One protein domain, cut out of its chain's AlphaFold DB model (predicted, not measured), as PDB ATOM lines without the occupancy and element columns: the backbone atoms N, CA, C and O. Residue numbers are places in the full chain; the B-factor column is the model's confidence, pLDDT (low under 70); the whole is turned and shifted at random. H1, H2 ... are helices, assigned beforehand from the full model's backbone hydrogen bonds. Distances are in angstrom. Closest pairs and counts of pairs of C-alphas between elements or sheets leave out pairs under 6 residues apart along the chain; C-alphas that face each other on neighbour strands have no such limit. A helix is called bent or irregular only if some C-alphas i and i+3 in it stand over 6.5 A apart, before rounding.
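AT A GLANCE: This is residues 30 to 111 and 121 to 144 of the 187 residues of the protein "Segregation and condensation protein A" of Moraxella catarrhalis (UniProt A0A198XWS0). The longest helix, H5, crosses H2 at one side of a body that has H2 in its middle and the hairpin of H3 and H4 beyond; residues 136 to 144 stick out. H1 is near H2. The 106 printed residues hold five named helices, H1 to H5 in order, all helix, mostly crossed. The whole is compact, radius of gyration of the C-alphas 14.6 A, spanning 51 by 33 by 23 A.

IN THESE COORDINATES: Find C-alpha 121 at (203.957, 168.119, 107.654); H5 runs 31.4 A to C-alpha 142 at (199.019, 196.105, 94.345). Look for H4 at residues 90 to 107, 26.0 A long, H3 at 67 to 79, H2 at 47 to 57 and H1 at 34 to 43, only just irregular: C-alphas 35 and 38 are 6.9 A apart.

HOW THE PARTS SIT: The hub, H2, touches residues 127 to 132 of H5 alone, about perpendicular at 83 degrees; the closest C-alphas, Leu 48 and Leu 128, are 6.3 A apart. H3 and H4 touch, closest C-alphas Thr 71 and Leu 99, 6.1 A. In H1, 1 of 6 O i to N i+4 pairs and 4 of 7 O i to N i+3 pairs are within hydrogen-bond range; in H2 to H5 every O i to N i+4 pair is.

THE WHOLE: Residues 112 to 120 are cut out, leaving 16.0 A between C-alphas 111 and 121. Residues 30 to 42 are among those with pLDDT under 70.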
ATOM      1  N   LEU A  30     197.158 193.651 116.612       49.41
ATOM      2  CA  LEU A  30     195.859 193.252 117.147       49.41
ATOM      3  C   LEU A  30     195.910 191.828 117.732       49.41
ATOM      4  O   LEU A  30     195.720 190.812 117.062       49.41
ATOM      5  N   TYR A  31     196.124 191.746 119.045       50.59
ATOM      6  CA  TYR A  31     195.615 190.645 119.846       50.59
ATOM      7  C   TYR A  31     194.108 190.568 119.590       50.59
ATOM      8  O   TYR A  31     193.350 191.369 120.122       50.59
ATOM      9  N   ILE A  32     193.687 189.661 118.706       56.22
ATOM     10  CA  ILE A  32     192.276 189.364 118.495       56.22
ATOM     11  C   ILE A  32     191.862 188.537 119.713       56.22
ATOM     12  O   ILE A  32     192.294 187.384 119.813       56.22
ATOM     13  N   PRO A  33     191.111 189.103 120.677       55.03
ATOM     14  CA  PRO A  33     190.546 188.284 121.729       55.03
ATOM     15  C   PRO A  33     189.676 187.204 121.074       55.03
ATOM     16  O   PRO A  33     189.070 187.460 120.032       55.03
ATOM     17  N   PRO A  34     189.582 186.013 121.671       50.88
ATOM     18  CA  PRO A  34     188.926 184.859 121.057       50.88
ATOM     19  C   PRO A  34     187.475 185.132 120.618       50.88
ATOM     20  O   PRO A  34     187.030 184.669 119.577       50.88
ATOM     21  N   GLN A  35     186.775 186.029 121.321       51.69
ATOM     22  CA  GLN A  35     185.418 186.486 120.988       51.69
ATOM     23  C   GLN A  35     185.338 187.360 119.717       51.69
ATOM     24  O   GLN A  35     184.295 187.420 119.076       51.69
ATOM     25  N   ALA A  36     186.424 188.040 119.333       58.44
ATOM     26  CA  ALA A  36     186.508 188.849 118.113       58.44
ATOM     27  C   ALA A  36     187.024 188.049 116.903       58.44
ATOM     28  O   ALA A  36     186.985 188.552 115.784       58.44
ATOM     29  N   PHE A  37     187.491 186.811 117.101       58.81
ATOM     30  CA  PHE A  37     188.077 185.981 116.048       58.81
ATOM     31  C   PHE A  37     187.091 185.654 114.919       58.81
ATOM     32  O   PHE A  37     187.450 185.742 113.746       58.81
ATOM     33  N   ALA A  38     185.827 185.392 115.259       57.06
ATOM     34  CA  ALA A  38     184.779 185.098 114.285       57.06
ATOM     35  C   ALA A  38     184.547 186.239 113.273       57.06
ATOM     36  O   ALA A  38     184.366 185.993 112.086       57.06
ATOM     37  N   ILE A  39     184.648 187.495 113.722       60.00
ATOM     38  CA  ILE A  39     184.488 188.697 112.882       60.00
ATOM     39  C   ILE A  39     185.698 188.886 111.943       60.00
ATOM     40  O   ILE A  39     185.625 189.578 110.931       60.00
ATOM     41  N   TRP A  40     186.835 188.273 112.271       64.19
ATOM     42  CA  TRP A  40     188.086 188.416 111.528       64.19
ATOM     43  C   TRP A  40     188.307 187.323 110.486       64.19
ATOM     44  O   TRP A  40     189.072 187.548 109.551       64.19
ATOM     45  N   LEU A  41     187.620 186.179 110.590       67.88
ATOM     46  CA  LEU A  41     187.709 185.101 109.596       67.88
ATOM     47  C   LEU A  41     187.368 185.571 108.176       67.88
ATOM     48  O   LEU A  41     188.013 185.136 107.227       67.88
ATOM     49  N   GLU A  42     186.420 186.500 108.040       68.75
ATOM     50  CA  GLU A  42     186.028 187.091 106.752       68.75
ATOM     51  C   GLU A  42     187.132 187.948 106.106       68.75
ATOM     52  O   GLU A  42     187.106 188.184 104.901       68.75
ATOM     53  N   GLN A  43     188.115 188.409 106.885       75.75
ATOM     54  CA  GLN A  43     189.222 189.231 106.384       75.75
ATOM     55  C   GLN A  43     190.398 188.391 105.874       75.75
ATOM     56  O   GLN A  43     191.245 188.899 105.134       75.75
ATOM     57  N   PHE A  44     190.476 187.117 106.267       82.25
ATOM     58  CA  PHE A  44     191.541 186.224 105.829       82.25
ATOM     59  C   PHE A  44     191.191 185.566 104.496       82.25
ATOM     60  O   PHE A  44     190.094 185.048 104.294       82.25
ATOM     61  N   ALA A  45     192.177 185.491 103.603       84.56
ATOM     62  CA  ALA A  45     192.062 184.774 102.335       84.56
ATOM     63  C   ALA A  45     192.282 183.254 102.521       84.56
ATOM     64  O   ALA A  45     193.085 182.638 101.817       84.56
ATOM     65  N   GLY A  46     191.587 182.663 103.499       88.75
ATOM     66  CA  GLY A  46     191.595 181.233 103.804       88.75
ATOM     67  C   GLY A  46     192.549 180.794 104.931       88.75
ATOM     68  O   GLY A  46     193.276 181.600 105.520       88.75
ATOM     69  N   PRO A  47     192.586 179.479 105.230       89.75
ATOM     70  CA  PRO A  47     193.262 178.941 106.413       89.75
ATOM     71  C   PRO A  47     194.791 179.031 106.352       89.75
ATOM     72  O   PRO A  47     195.437 179.173 107.388       89.75
ATOM     73  N   LEU A  48     195.386 178.984 105.155       91.69
ATOM     74  CA  LEU A  48     196.832 179.182 104.989       91.69
ATOM     75  C   LEU A  48     197.246 180.601 105.375       91.69
ATOM     76  O   LEU A  48     198.293 180.789 105.991       91.69
ATOM     77  N   ASP A  49     196.414 181.591 105.046       88.81
ATOM     78  CA  ASP A  49     196.711 182.974 105.389       88.81
ATOM     79  C   ASP A  49     196.624 183.214 106.894       88.81
ATOM     80  O   ASP A  49     197.482 183.867 107.488       88.81
ATOM     81  N   PHE A  50     195.624 182.600 107.525       87.25
ATOM     82  CA  PHE A  50     195.503 182.630 108.973       87.25
ATOM     83  C   PHE A  50     196.699 181.948 109.662       87.25
ATOM     84  O   PHE A  50     197.260 182.498 110.610       87.25
ATOM     85  N   LEU A  51     197.176 180.807 109.151       88.81
ATOM     86  CA  LEU A  51     198.396 180.170 109.659       88.81
ATOM     87  C   LEU A  51     199.625 181.079 109.519       88.81
ATOM     88  O   LEU A  51     200.380 181.229 110.480       88.81
ATOM     89  N   LEU A  52     199.815 181.734 108.368       86.44
ATOM     90  CA  LEU A  52     200.907 182.699 108.189       86.44
ATOM     91  C   LEU A  52     200.802 183.890 109.145       86.44
ATOM     92  O   LEU A  52     201.822 184.396 109.616       86.44
ATOM     93  N   TYR A  53     199.587 184.346 109.441       85.12
ATOM     94  CA  TYR A  53     199.361 185.377 110.446       85.12
ATOM     95  C   TYR A  53     199.804 184.911 111.843       85.12
ATOM     96  O   TYR A  53     200.544 185.633 112.512       85.12
ATOM     97  N   LEU A  54     199.438 183.693 112.258       83.12
ATOM     98  CA  LEU A  54     199.867 183.126 113.544       83.12
ATOM     99  C   LEU A  54     201.393 182.985 113.635       83.12
ATOM    100  O   LEU A  54     201.978 183.269 114.681       83.12
ATOM    101  N   VAL A  55     202.038 182.584 112.539       82.94
ATOM    102  CA  VAL A  55     203.502 182.482 112.433       82.94
ATOM    103  C   VAL A  55     204.150 183.846 112.680       82.94
ATOM    104  O   VAL A  55     205.018 183.968 113.545       82.94
ATOM    105  N   LYS A  56     203.678 184.886 111.982       80.06
ATOM    106  CA  LYS A  56     204.200 186.255 112.114       80.06
ATOM    107  C   LYS A  56     203.977 186.839 113.505       80.06
ATOM    108  O   LYS A  56     204.896 187.410 114.074       80.06
ATOM    109  N   LYS A  57     202.778 186.666 114.067       77.75
ATOM    110  CA  LYS A  57     202.405 187.226 115.374       77.75
ATOM    111  C   LYS A  57     203.283 186.710 116.514       77.75
ATOM    112  O   LYS A  57     203.621 187.462 117.420       77.75
ATOM    113  N   ASN A  58     203.634 185.429 116.487       75.25
ATOM    114  CA  ASN A  58     204.404 184.799 117.559       75.25
ATOM    115  C   ASN A  58     205.906 184.713 117.257       75.25
ATOM    116  O   ASN A  58     206.635 184.097 118.032       75.25
ATOM    117  N   ASN A  59     206.366 185.293 116.138       72.75
ATOM    118  CA  ASN A  59     207.732 185.138 115.630       72.75
ATOM    119  C   ASN A  59     208.171 183.665 115.551       72.75
ATOM    120  O   ASN A  59     209.298 183.318 115.904       72.75
ATOM    121  N   PHE A  60     207.267 182.782 115.122       75.62
ATOM    122  CA  PHE A  60     207.630 181.394 114.877       75.62
ATOM    123  C   PHE A  60     208.374 181.292 113.547       75.62
ATOM    124  O   PHE A  60     207.912 181.805 112.532       75.62
ATOM    125  N   ASP A  61     209.499 180.585 113.532       69.50
ATOM    126  CA  ASP A  61     210.103 180.160 112.272       69.50
ATOM    127  C   ASP A  61     209.295 179.001 111.689       69.50
ATOM    128  O   ASP A  61     208.894 178.108 112.429       69.50
ATOM    129  N   LEU A  62     209.098 178.950 110.367       66.81
ATOM    130  CA  LEU A  62     208.452 177.825 109.660       66.81
ATOM    131  C   LEU A  62     209.346 176.565 109.625       66.81
ATOM    132  O   LEU A  62     209.500 175.907 108.602       66.81
ATOM    133  N   THR A  63     209.974 176.231 110.748       66.69
ATOM    134  CA  THR A  63     210.830 175.061 110.922       66.69
ATOM    135  C   THR A  63     210.046 173.901 111.515       66.69
ATOM    136  O   THR A  63     208.940 174.037 112.047       66.69
ATOM    137  N   GLU A  64     210.651 172.720 111.462       60.09
ATOM    138  CA  GLU A  64     210.039 171.492 111.941       60.09
ATOM    139  C   GLU A  64     209.575 171.530 113.406       60.09
ATOM    140  O   GLU A  64     208.595 170.861 113.740       60.09
ATOM    141  N   THR A  65     210.236 172.294 114.273       62.78
ATOM    142  CA  THR A  65     209.917 172.363 115.708       62.78
ATOM    143  C   THR A  65     208.720 173.275 116.003       62.78
ATOM    144  O   THR A  65     207.989 173.035 116.962       62.78
ATOM    145  N   ALA A  66     208.468 174.289 115.172       67.56
ATOM    146  CA  ALA A  66     207.477 175.327 115.463       67.56
ATOM    147  C   ALA A  66     206.049 175.010 114.975       67.56
ATOM    148  O   ALA A  66     205.111 175.731 115.310       67.56
ATOM    149  N   ILE A  67     205.841 173.925 114.221       79.25
ATOM    150  CA  ILE A  67     204.506 173.580 113.699       79.25
ATOM    151  C   ILE A  67     203.508 173.216 114.816       79.25
ATOM    152  O   ILE A  67     202.317 173.501 114.711       79.25
ATOM    153  N   LEU A  68     203.996 172.610 115.902       81.62
ATOM    154  CA  LEU A  68     203.202 172.202 117.064       81.62
ATOM    155  C   LEU A  68     202.535 173.391 117.776       81.62
ATOM    156  O   LEU A  68     201.306 173.378 117.883       81.62
ATOM    157  N   PRO A  69     203.269 174.434 118.214       83.12
ATOM    158  CA  PRO A  69     202.647 175.572 118.885       83.12
ATOM    159  C   PRO A  69     201.681 176.345 117.975       83.12
ATOM    160  O   PRO A  69     200.635 176.786 118.445       83.12
ATOM    161  N   ILE A  70     201.960 176.455 116.669       84.75
ATOM    162  CA  ILE A  70     201.023 177.074 115.712       84.75
ATOM    163  C   ILE A  70     199.726 176.265 115.626       84.75
ATOM    164  O   ILE A  70     198.636 176.834 115.643       84.75
ATOM    165  N   THR A  71     199.844 174.937 115.562       87.00
ATOM    166  CA  THR A  71     198.701 174.019 115.506       87.00
ATOM    167  C   THR A  71     197.809 174.161 116.735       87.00
ATOM    168  O   THR A  71     196.590 174.225 116.608       87.00
ATOM    169  N   GLU A  72     198.397 174.232 117.929       87.31
ATOM    170  CA  GLU A  72     197.634 174.398 119.171       87.31
ATOM    171  C   GLU A  72     196.883 175.722 119.214       87.31
ATOM    172  O   GLU A  72     195.700 175.740 119.548       87.31
ATOM    173  N   GLN A  73     197.537 176.810 118.808       85.69
ATOM    174  CA  GLN A  73     196.873 178.104 118.723       85.69
ATOM    175  C   GLN A  73     195.732 178.082 117.710       85.69
ATOM    176  O   GLN A  73     194.626 178.497 118.039       85.69
ATOM    177  N   TYR A  74     195.974 177.554 116.508       88.19
ATOM    178  CA  TYR A  74     194.951 177.428 115.474       88.19
ATOM    179  C   TYR A  74     193.718 176.680 115.999       88.19
ATOM    180  O   TYR A  74     192.600 177.171 115.875       88.19
ATOM    181  N   LEU A  75     193.920 175.520 116.632       87.81
ATOM    182  CA  LEU A  75     192.827 174.718 117.184       87.81
ATOM    183  C   LEU A  75     192.089 175.434 118.320       87.81
ATOM    184  O   LEU A  75     190.867 175.325 118.383       87.81
ATOM    185  N   SER A  76     192.796 176.191 119.166       86.00
ATOM    186  CA  SER A  76     192.175 177.022 120.207       86.00
ATOM    187  C   SER A  76     191.202 178.026 119.593       86.00
ATOM    188  O   SER A  76     190.025 178.016 119.945       86.00
ATOM    189  N   TYR A  77     191.653 178.806 118.604       82.25
ATOM    190  CA  TYR A  77     190.813 179.809 117.945       82.25
ATOM    191  C   TYR A  77     189.601 179.189 117.237       82.25
ATOM    192  O   TYR A  77     188.505 179.735 117.310       82.25
ATOM    193  N   ILE A  78     189.769 178.034 116.580       82.31
ATOM    194  CA  ILE A  78     188.651 177.327 115.935       82.31
ATOM    195  C   ILE A  78     187.658 176.774 116.965       82.31
ATOM    196  O   ILE A  78     186.460 176.780 116.707       82.31
ATOM    197  N   SER A  79     188.126 176.316 118.130       80.81
ATOM    198  CA  SER A  79     187.251 175.773 119.180       80.81
ATOM    199  C   SER A  79     186.382 176.824 119.877       80.81
ATOM    200  O   SER A  79     185.368 176.480 120.474       80.81
ATOM    201  N   GLU A  80     186.771 178.096 119.790       78.50
ATOM    202  CA  GLU A  80     186.057 179.233 120.376       78.50
ATOM    203  C   GLU A  80     185.045 179.863 119.402       78.50
ATOM    204  O   GLU A  80     184.360 180.820 119.764       78.50
ATOM    205  N   LEU A  81     184.940 179.339 118.174       74.56
ATOM    206  CA  LEU A  81     183.959 179.793 117.193       74.56
ATOM    207  C   LEU A  81     182.543 179.357 117.575       74.56
ATOM    208  O   LEU A  81     182.294 178.196 117.892       74.56
ATOM    209  N   ASP A  82     181.611 180.303 117.485       69.06
ATOM    210  CA  ASP A  82     180.187 180.061 117.701       69.06
ATOM    211  C   ASP A  82     179.559 179.305 116.515       69.06
ATOM    212  O   ASP A  82     180.010 179.433 115.370       69.06
ATOM    213  N   GLU A  83     178.479 178.561 116.772       70.62
ATOM    214  CA  GLU A  83     177.774 177.717 115.791       70.62
ATOM    215  C   GLU A  83     177.344 178.500 114.539       70.62
ATOM    216  O   GLU A  83     177.358 177.971 113.427       70.62
ATOM    217  N   ALA A  84     177.053 179.795 114.695       68.94
ATOM    218  CA  ALA A  84     176.656 180.693 113.613       68.94
ATOM    219  C   ALA A  84     177.717 180.870 112.507       68.94
ATOM    220  O   ALA A  84     177.367 181.218 111.381       68.94
ATOM    221  N   TYR A  85     178.998 180.625 112.797       66.69
ATOM    222  CA  TYR A  85     180.101 180.816 111.846       66.69
ATOM    223  C   TYR A  85     180.572 179.510 111.188       66.69
ATOM    224  O   TYR A  85     181.441 179.542 110.314       66.69
ATOM    225  N   PHE A  86     179.993 178.359 111.557       67.25
ATOM    226  CA  PHE A  86     180.408 177.048 111.040       67.25
ATOM    227  C   PHE A  86     180.179 176.883 109.536       67.25
ATOM    228  O   PHE A  86     180.976 176.221 108.874       67.25
ATOM    229  N   GLU A  87     179.131 177.500 108.982       66.12
ATOM    230  CA  GLU A  87     178.829 177.423 107.546       66.12
ATOM    231  C   GLU A  87     179.916 178.112 106.698       66.12
ATOM    232  O   GLU A  87     180.271 177.623 105.625       66.12
ATOM    233  N   LEU A  88     180.530 179.182 107.221       65.25
ATOM    234  CA  LEU A  88     181.658 179.884 106.596       65.25
ATOM    235  C   LEU A  88     183.015 179.218 106.907       65.25
ATOM    236  O   LEU A  88     183.970 179.345 106.142       65.25
ATOM    237  N   ALA A  89     183.114 178.478 108.014       74.88
ATOM    238  CA  ALA A  89     184.367 177.909 108.510       74.88
ATOM    239  C   ALA A  89     184.761 176.551 107.888       74.88
ATOM    240  O   ALA A  89     185.720 175.932 108.352       74.88
ATOM    241  N   GLY A  90     184.077 176.066 106.845       84.25
ATOM    242  CA  GLY A  90     184.312 174.731 106.267       84.25
ATOM    243  C   GLY A  90     185.780 174.436 105.918       84.25
ATOM    244  O   GLY A  90     186.339 173.430 106.363       84.25
ATOM    245  N   ASP A  91     186.443 175.351 105.206       87.50
ATOM    246  CA  ASP A  91     187.866 175.218 104.849       87.50
ATOM    247  C   ASP A  91     188.784 175.225 106.082       87.50
ATOM    248  O   ASP A  91     189.820 174.551 106.122       87.50
ATOM    249  N   TYR A  92     188.390 175.962 107.122       88.06
ATOM    250  CA  TYR A  92     189.137 176.055 108.368       88.06
ATOM    251  C   TYR A  92     189.018 174.780 109.205       88.06
ATOM    252  O   TYR A  92     190.005 174.356 109.811       88.06
ATOM    253  N   LEU A  93     187.853 174.130 109.200       87.62
ATOM    254  CA  LEU A  93     187.642 172.831 109.842       87.62
ATOM    255  C   LEU A  93     188.402 171.715 109.119       87.62
ATOM    256  O   LEU A  93     188.997 170.850 109.766       87.62
ATOM    257  N   LEU A  94     188.455 171.761 107.785       91.19
ATOM    258  CA  LEU A  94     189.290 170.846 107.005       91.19
ATOM    259  C   LEU A  94     190.776 171.003 107.365       91.19
ATOM    260  O   LEU A  94     191.491 170.013 107.546       91.19
ATOM    261  N   MET A  95     191.249 172.241 107.512       92.44
ATOM    262  CA  MET A  95     192.617 172.486 107.963       92.44
ATOM    263  C   MET A  95     192.823 172.031 109.415       92.44
ATOM    264  O   MET A  95     193.845 171.419 109.711       92.44
ATOM    265  N   ALA A  96     191.849 172.242 110.307       91.25
ATOM    266  CA  ALA A  96     191.906 171.758 111.686       91.25
ATOM    267  C   ALA A  96     192.094 170.233 111.742       91.25
ATOM    268  O   ALA A  96     192.971 169.749 112.457       91.25
ATOM    269  N   SER A  97     191.330 169.476 110.947       92.31
ATOM    270  CA  SER A  97     191.468 168.014 110.891       92.31
ATOM    271  C   SER A  97     192.846 167.592 110.371       92.31
ATOM    272  O   SER A  97     193.471 166.689 110.929       92.31
ATOM    273  N   THR A  98     193.361 168.308 109.366       92.12
ATOM    274  CA  THR A  98     194.698 168.083 108.800       92.12
ATOM    275  C   THR A  98     195.783 168.322 109.850       92.12
ATOM    276  O   THR A  98     196.693 167.510 110.010       92.12
ATOM    277  N   LEU A  99     195.675 169.409 110.611       91.88
ATOM    278  CA  LEU A  99     196.615 169.747 111.676       91.88
ATOM    279  C   LEU A  99     196.554 168.751 112.842       91.88
ATOM    280  O   LEU A  99     197.597 168.386 113.382       91.88
ATOM    281  N   ILE A 100     195.363 168.263 113.204       91.38
ATOM    282  CA  ILE A 100     195.202 167.196 114.204       91.38
ATOM    283  C   ILE A 100     195.883 165.907 113.729       91.38
ATOM    284  O   ILE A 100     196.599 165.282 114.512       91.38
ATOM    285  N   ALA A 101     195.714 165.534 112.457       88.94
ATOM    286  CA  ALA A 101     196.382 164.371 111.877       88.94
ATOM    287  C   ALA A 101     197.912 164.514 111.939       88.94
ATOM    288  O   ALA A 101     198.590 163.619 112.442       88.94
ATOM    289  N   ILE A 102     198.442 165.676 111.538       88.31
ATOM    290  CA  ILE A 102     199.877 165.990 111.627       88.31
ATOM    291  C   ILE A 102     200.363 165.934 113.083       88.31
ATOM    292  O   ILE A 102     201.406 165.345 113.365       88.31
ATOM    293  N   LYS A 103     199.613 166.514 114.031       86.94
ATOM    294  CA  LYS A 103     199.960 166.484 115.460       86.94
ATOM    295  C   LYS A 103     200.004 165.050 115.988       86.94
ATOM    296  O   LYS A 103     200.932 164.705 116.714       86.94
ATOM    297  N   SER A 104     199.032 164.218 115.619       89.25
ATOM    298  CA  SER A 104     198.991 162.811 116.019       89.25
ATOM    299  C   SER A 104     200.200 162.043 115.489       89.25
ATOM    300  O   SER A 104     200.838 161.323 116.248       89.25
ATOM    301  N   GLU A 105     200.546 162.213 114.215       84.00
ATOM    302  CA  GLU A 105     201.700 161.546 113.599       84.00
ATOM    303  C   GLU A 105     203.032 161.954 114.246       84.00
ATOM    304  O   GLU A 105     203.900 161.111 114.452       84.00
ATOM    305  N   LEU A 106     203.179 163.226 114.629       81.38
ATOM    306  CA  LEU A 106     204.380 163.722 115.310       81.38
ATOM    307  C   LEU A 106     204.547 163.182 116.735       81.38
ATOM    308  O   LEU A 106     205.672 163.079 117.219       81.38
ATOM    309  N   LEU A 107     203.442 162.887 117.421       81.75
ATOM    310  CA  LEU A 107     203.453 162.383 118.796       81.75
ATOM    311  C   LEU A 107     203.554 160.855 118.868       81.75
ATOM    312  O   LEU A 107     203.876 160.311 119.926       81.75
ATOM    313  N   LEU A 108     203.270 160.159 117.769       83.50
ATOM    314  CA  LEU A 108     203.353 158.708 117.693       83.50
ATOM    315  C   LEU A 108     204.779 158.261 117.326       83.50
ATOM    316  O   LEU A 108     205.437 158.889 116.495       83.50
ATOM    317  N   PRO A 109     205.280 157.161 117.915       72.19
ATOM    318  CA  PRO A 109     206.563 156.597 117.521       72.19
ATOM    319  C   PRO A 109     206.510 156.172 116.048       72.19
ATOM    320  O   PRO A 109     205.651 155.387 115.646       72.19
ATOM    321  N   GLN A 110     207.434 156.712 115.253       66.88
ATOM    322  CA  GLN A 110     207.488 156.514 113.807       66.88
ATOM    323  C   GLN A 110     207.745 155.035 113.488       66.88
ATOM    324  O   GLN A 110     208.811 154.492 113.789       66.88
ATOM    325  N   SER A 111     206.762 154.373 112.874       59.75
ATOM    326  CA  SER A 111     207.026 153.127 112.156       59.75
ATOM    327  C   SER A 111     207.837 153.485 110.912       59.75
ATOM    328  O   SER A 111     207.628 154.552 110.345       59.75
ATOM    329  N   LYS A 121     203.344 166.902 107.122       84.50
ATOM    330  CA  LYS A 121     203.957 168.119 107.654       84.50
ATOM    331  C   LYS A 121     204.792 168.859 106.610       84.50
ATOM    332  O   LYS A 121     204.579 170.053 106.411       84.50
ATOM    333  N   ALA A 122     205.727 168.181 105.943       86.00
ATOM    334  CA  ALA A 122     206.570 168.811 104.926       86.00
ATOM    335  C   ALA A 122     205.727 169.353 103.759       86.00
ATOM    336  O   ALA A 122     205.984 170.452 103.261       86.00
ATOM    337  N   ARG A 123     204.648 168.649 103.386       89.00
ATOM    338  CA  ARG A 123     203.663 169.150 102.412       89.00
ATOM    339  C   ARG A 123     202.991 170.446 102.869       89.00
ATOM    340  O   ARG A 123     202.790 171.335 102.042       89.00
ATOM    341  N   LEU A 124     202.632 170.563 104.148       89.69
ATOM    342  CA  LEU A 124     202.019 171.778 104.692       89.69
ATOM    343  C   LEU A 124     203.003 172.954 104.716       89.69
ATOM    344  O   LEU A 124     202.640 174.042 104.275       89.69
ATOM    345  N   ILE A 125     204.238 172.733 105.175       87.88
ATOM    346  CA  ILE A 125     205.283 173.771 105.214       87.88
ATOM    347  C   ILE A 125     205.522 174.327 103.811       87.88
ATOM    348  O   ILE A 125     205.429 175.534 103.601       87.88
ATOM    349  N   ARG A 126     205.703 173.443 102.827       89.12
ATOM    350  CA  ARG A 126     205.884 173.843 101.431       89.12
ATOM    351  C   ARG A 126     204.725 174.700 100.912       89.12
ATOM    352  O   ARG A 126     204.953 175.720 100.273       89.12
ATOM    353  N   ARG A 127     203.476 174.322 101.211       91.44
ATOM    354  CA  ARG A 127     202.295 175.114 100.821       91.44
ATOM    355  C   ARG A 127     202.273 176.494 101.481       91.44
ATOM    356  O   ARG A 127     201.864 177.456 100.837       91.44
ATOM    357  N   LEU A 128     202.692 176.598 102.744       90.12
ATOM    358  CA  LEU A 128     202.790 177.882 103.447       90.12
ATOM    359  C   LEU A 128     203.855 178.784 102.815       90.12
ATOM    360  O   LEU A 128     203.595 179.969 102.620       90.12
ATOM    361  N   GLU A 129     205.012 178.233 102.453       89.38
ATOM    362  CA  GLU A 129     206.078 178.971 101.766       89.38
ATOM    363  C   GLU A 129     205.638 179.460 100.381       89.38
ATOM    364  O   GLU A 129     205.789 180.643 100.066       89.38
ATOM    365  N   GLU A 130     205.049 178.575  99.572       92.38
ATOM    366  CA  GLU A 130     204.513 178.908  98.246       92.38
ATOM    367  C   GLU A 130     203.466 180.027  98.351       92.38
ATOM    368  O   GLU A 130     203.537 181.034  97.640       92.38
ATOM    369  N   TYR A 131     202.528 179.900  99.293       93.19
ATOM    370  CA  TYR A 131     201.508 180.918  99.522       93.19
ATOM    371  C   TYR A 131     202.106 182.244 100.021       93.19
ATOM    372  O   TYR A 131     201.709 183.307  99.543       93.19
ATOM    373  N   ALA A 132     203.097 182.212 100.919       89.00
ATOM    374  CA  ALA A 132     203.771 183.414 101.411       89.00
ATOM    375  C   ALA A 132     204.462 184.189 100.279       89.00
ATOM    376  O   ALA A 132     204.335 185.415 100.204       89.00
ATOM    377  N   GLN A 133     205.141 183.483  99.370       92.12
ATOM    378  CA  GLN A 133     205.783 184.084  98.198       92.12
ATOM    379  C   GLN A 133     204.757 184.736  97.265       92.12
ATOM    380  O   GLN A 133     204.950 185.873  96.827       92.12
ATOM    381  N   ILE A 134     203.642 184.050  96.998       94.50
ATOM    382  CA  ILE A 134     202.555 184.585  96.167       94.50
ATOM    383  C   ILE A 134     201.925 185.814  96.830       94.50
ATOM    384  O   ILE A 134     201.706 186.823  96.157       94.50
ATOM    385  N   LYS A 135     201.677 185.773  98.144       89.56
ATOM    386  CA  LYS A 135     201.108 186.900  98.895       89.56
ATOM    387  C   LYS A 135     202.026 188.125  98.856       89.56
ATOM    388  O   LYS A 135     201.542 189.250  98.720       89.56
ATOM    389  N   GLU A 136     203.338 187.924  98.934       90.81
ATOM    390  CA  GLU A 136     204.313 189.010  98.810       90.81
ATOM    391  C   GLU A 136     204.338 189.602  97.396       90.81
ATOM    392  O   GLU A 136     204.285 190.823  97.224       90.81
ATOM    393  N   ALA A 137     204.342 188.747  96.370       94.88
ATOM    394  CA  ALA A 137     204.268 189.185  94.981       94.88
ATOM    395  C   ALA A 137     202.974 189.971  94.703       94.88
ATOM    396  O   ALA A 137     203.023 191.032  94.081       94.88
ATOM    397  N   ALA A 138     201.834 189.498  95.214       93.50
ATOM    398  CA  ALA A 138     200.551 190.181  95.102       93.50
ATOM    399  C   ALA A 138     200.580 191.567  95.764       93.50
ATOM    400  O   ALA A 138     200.156 192.541  95.143       93.50
ATOM    401  N   ARG A 139     201.154 191.688  96.972       90.94
ATOM    402  CA  ARG A 139     201.314 192.986  97.652       90.94
ATOM    403  C   ARG A 139     202.179 193.945  96.837       90.94
ATOM    404  O   ARG A 139     201.836 195.116  96.687       90.94
ATOM    405  N   ARG A 140     203.285 193.448  96.278       92.56
ATOM    406  CA  ARG A 140     204.167 194.251  95.423       92.56
ATOM    407  C   ARG A 140     203.447 194.753  94.173       92.56
ATOM    408  O   ARG A 140     203.681 195.888  93.772       92.56
ATOM    409  N   ILE A 141     202.601 193.923  93.563       93.50
ATOM    410  CA  ILE A 141     201.801 194.300  92.391       93.50
ATOM    411  C   ILE A 141     200.739 195.339  92.765       93.50
ATOM    412  O   ILE A 141     200.554 196.303  92.025       93.50
ATOM    413  N   ASP A 142     200.066 195.178  93.903       90.19
ATOM    414  CA  ASP A 142     199.019 196.105  94.345       90.19
ATOM    415  C   ASP A 142     199.557 197.516  94.652       90.19
ATOM    416  O   ASP A 142     198.880 198.515  94.397       90.19
ATOM    417  N   GLY A 143     200.811 197.601  95.111       89.56
ATOM    418  CA  GLY A 143     201.522 198.862  95.339       89.56
ATOM    419  C   GLY A 143     201.993 199.590  94.074       89.56
ATOM    420  O   GLY A 143     202.554 200.682  94.178       89.56
ATOM    421  N   LEU A 144     201.811 199.021  92.878       91.69
ATOM    422  CA  LEU A 144     202.146 199.702  91.627       91.69
ATOM    423  C   LEU A 144     201.106 200.780  91.295       91.69
ATOM    424  O   LEU A 144     199.912 200.612  91.541       91.69
TER     425      LEU A 144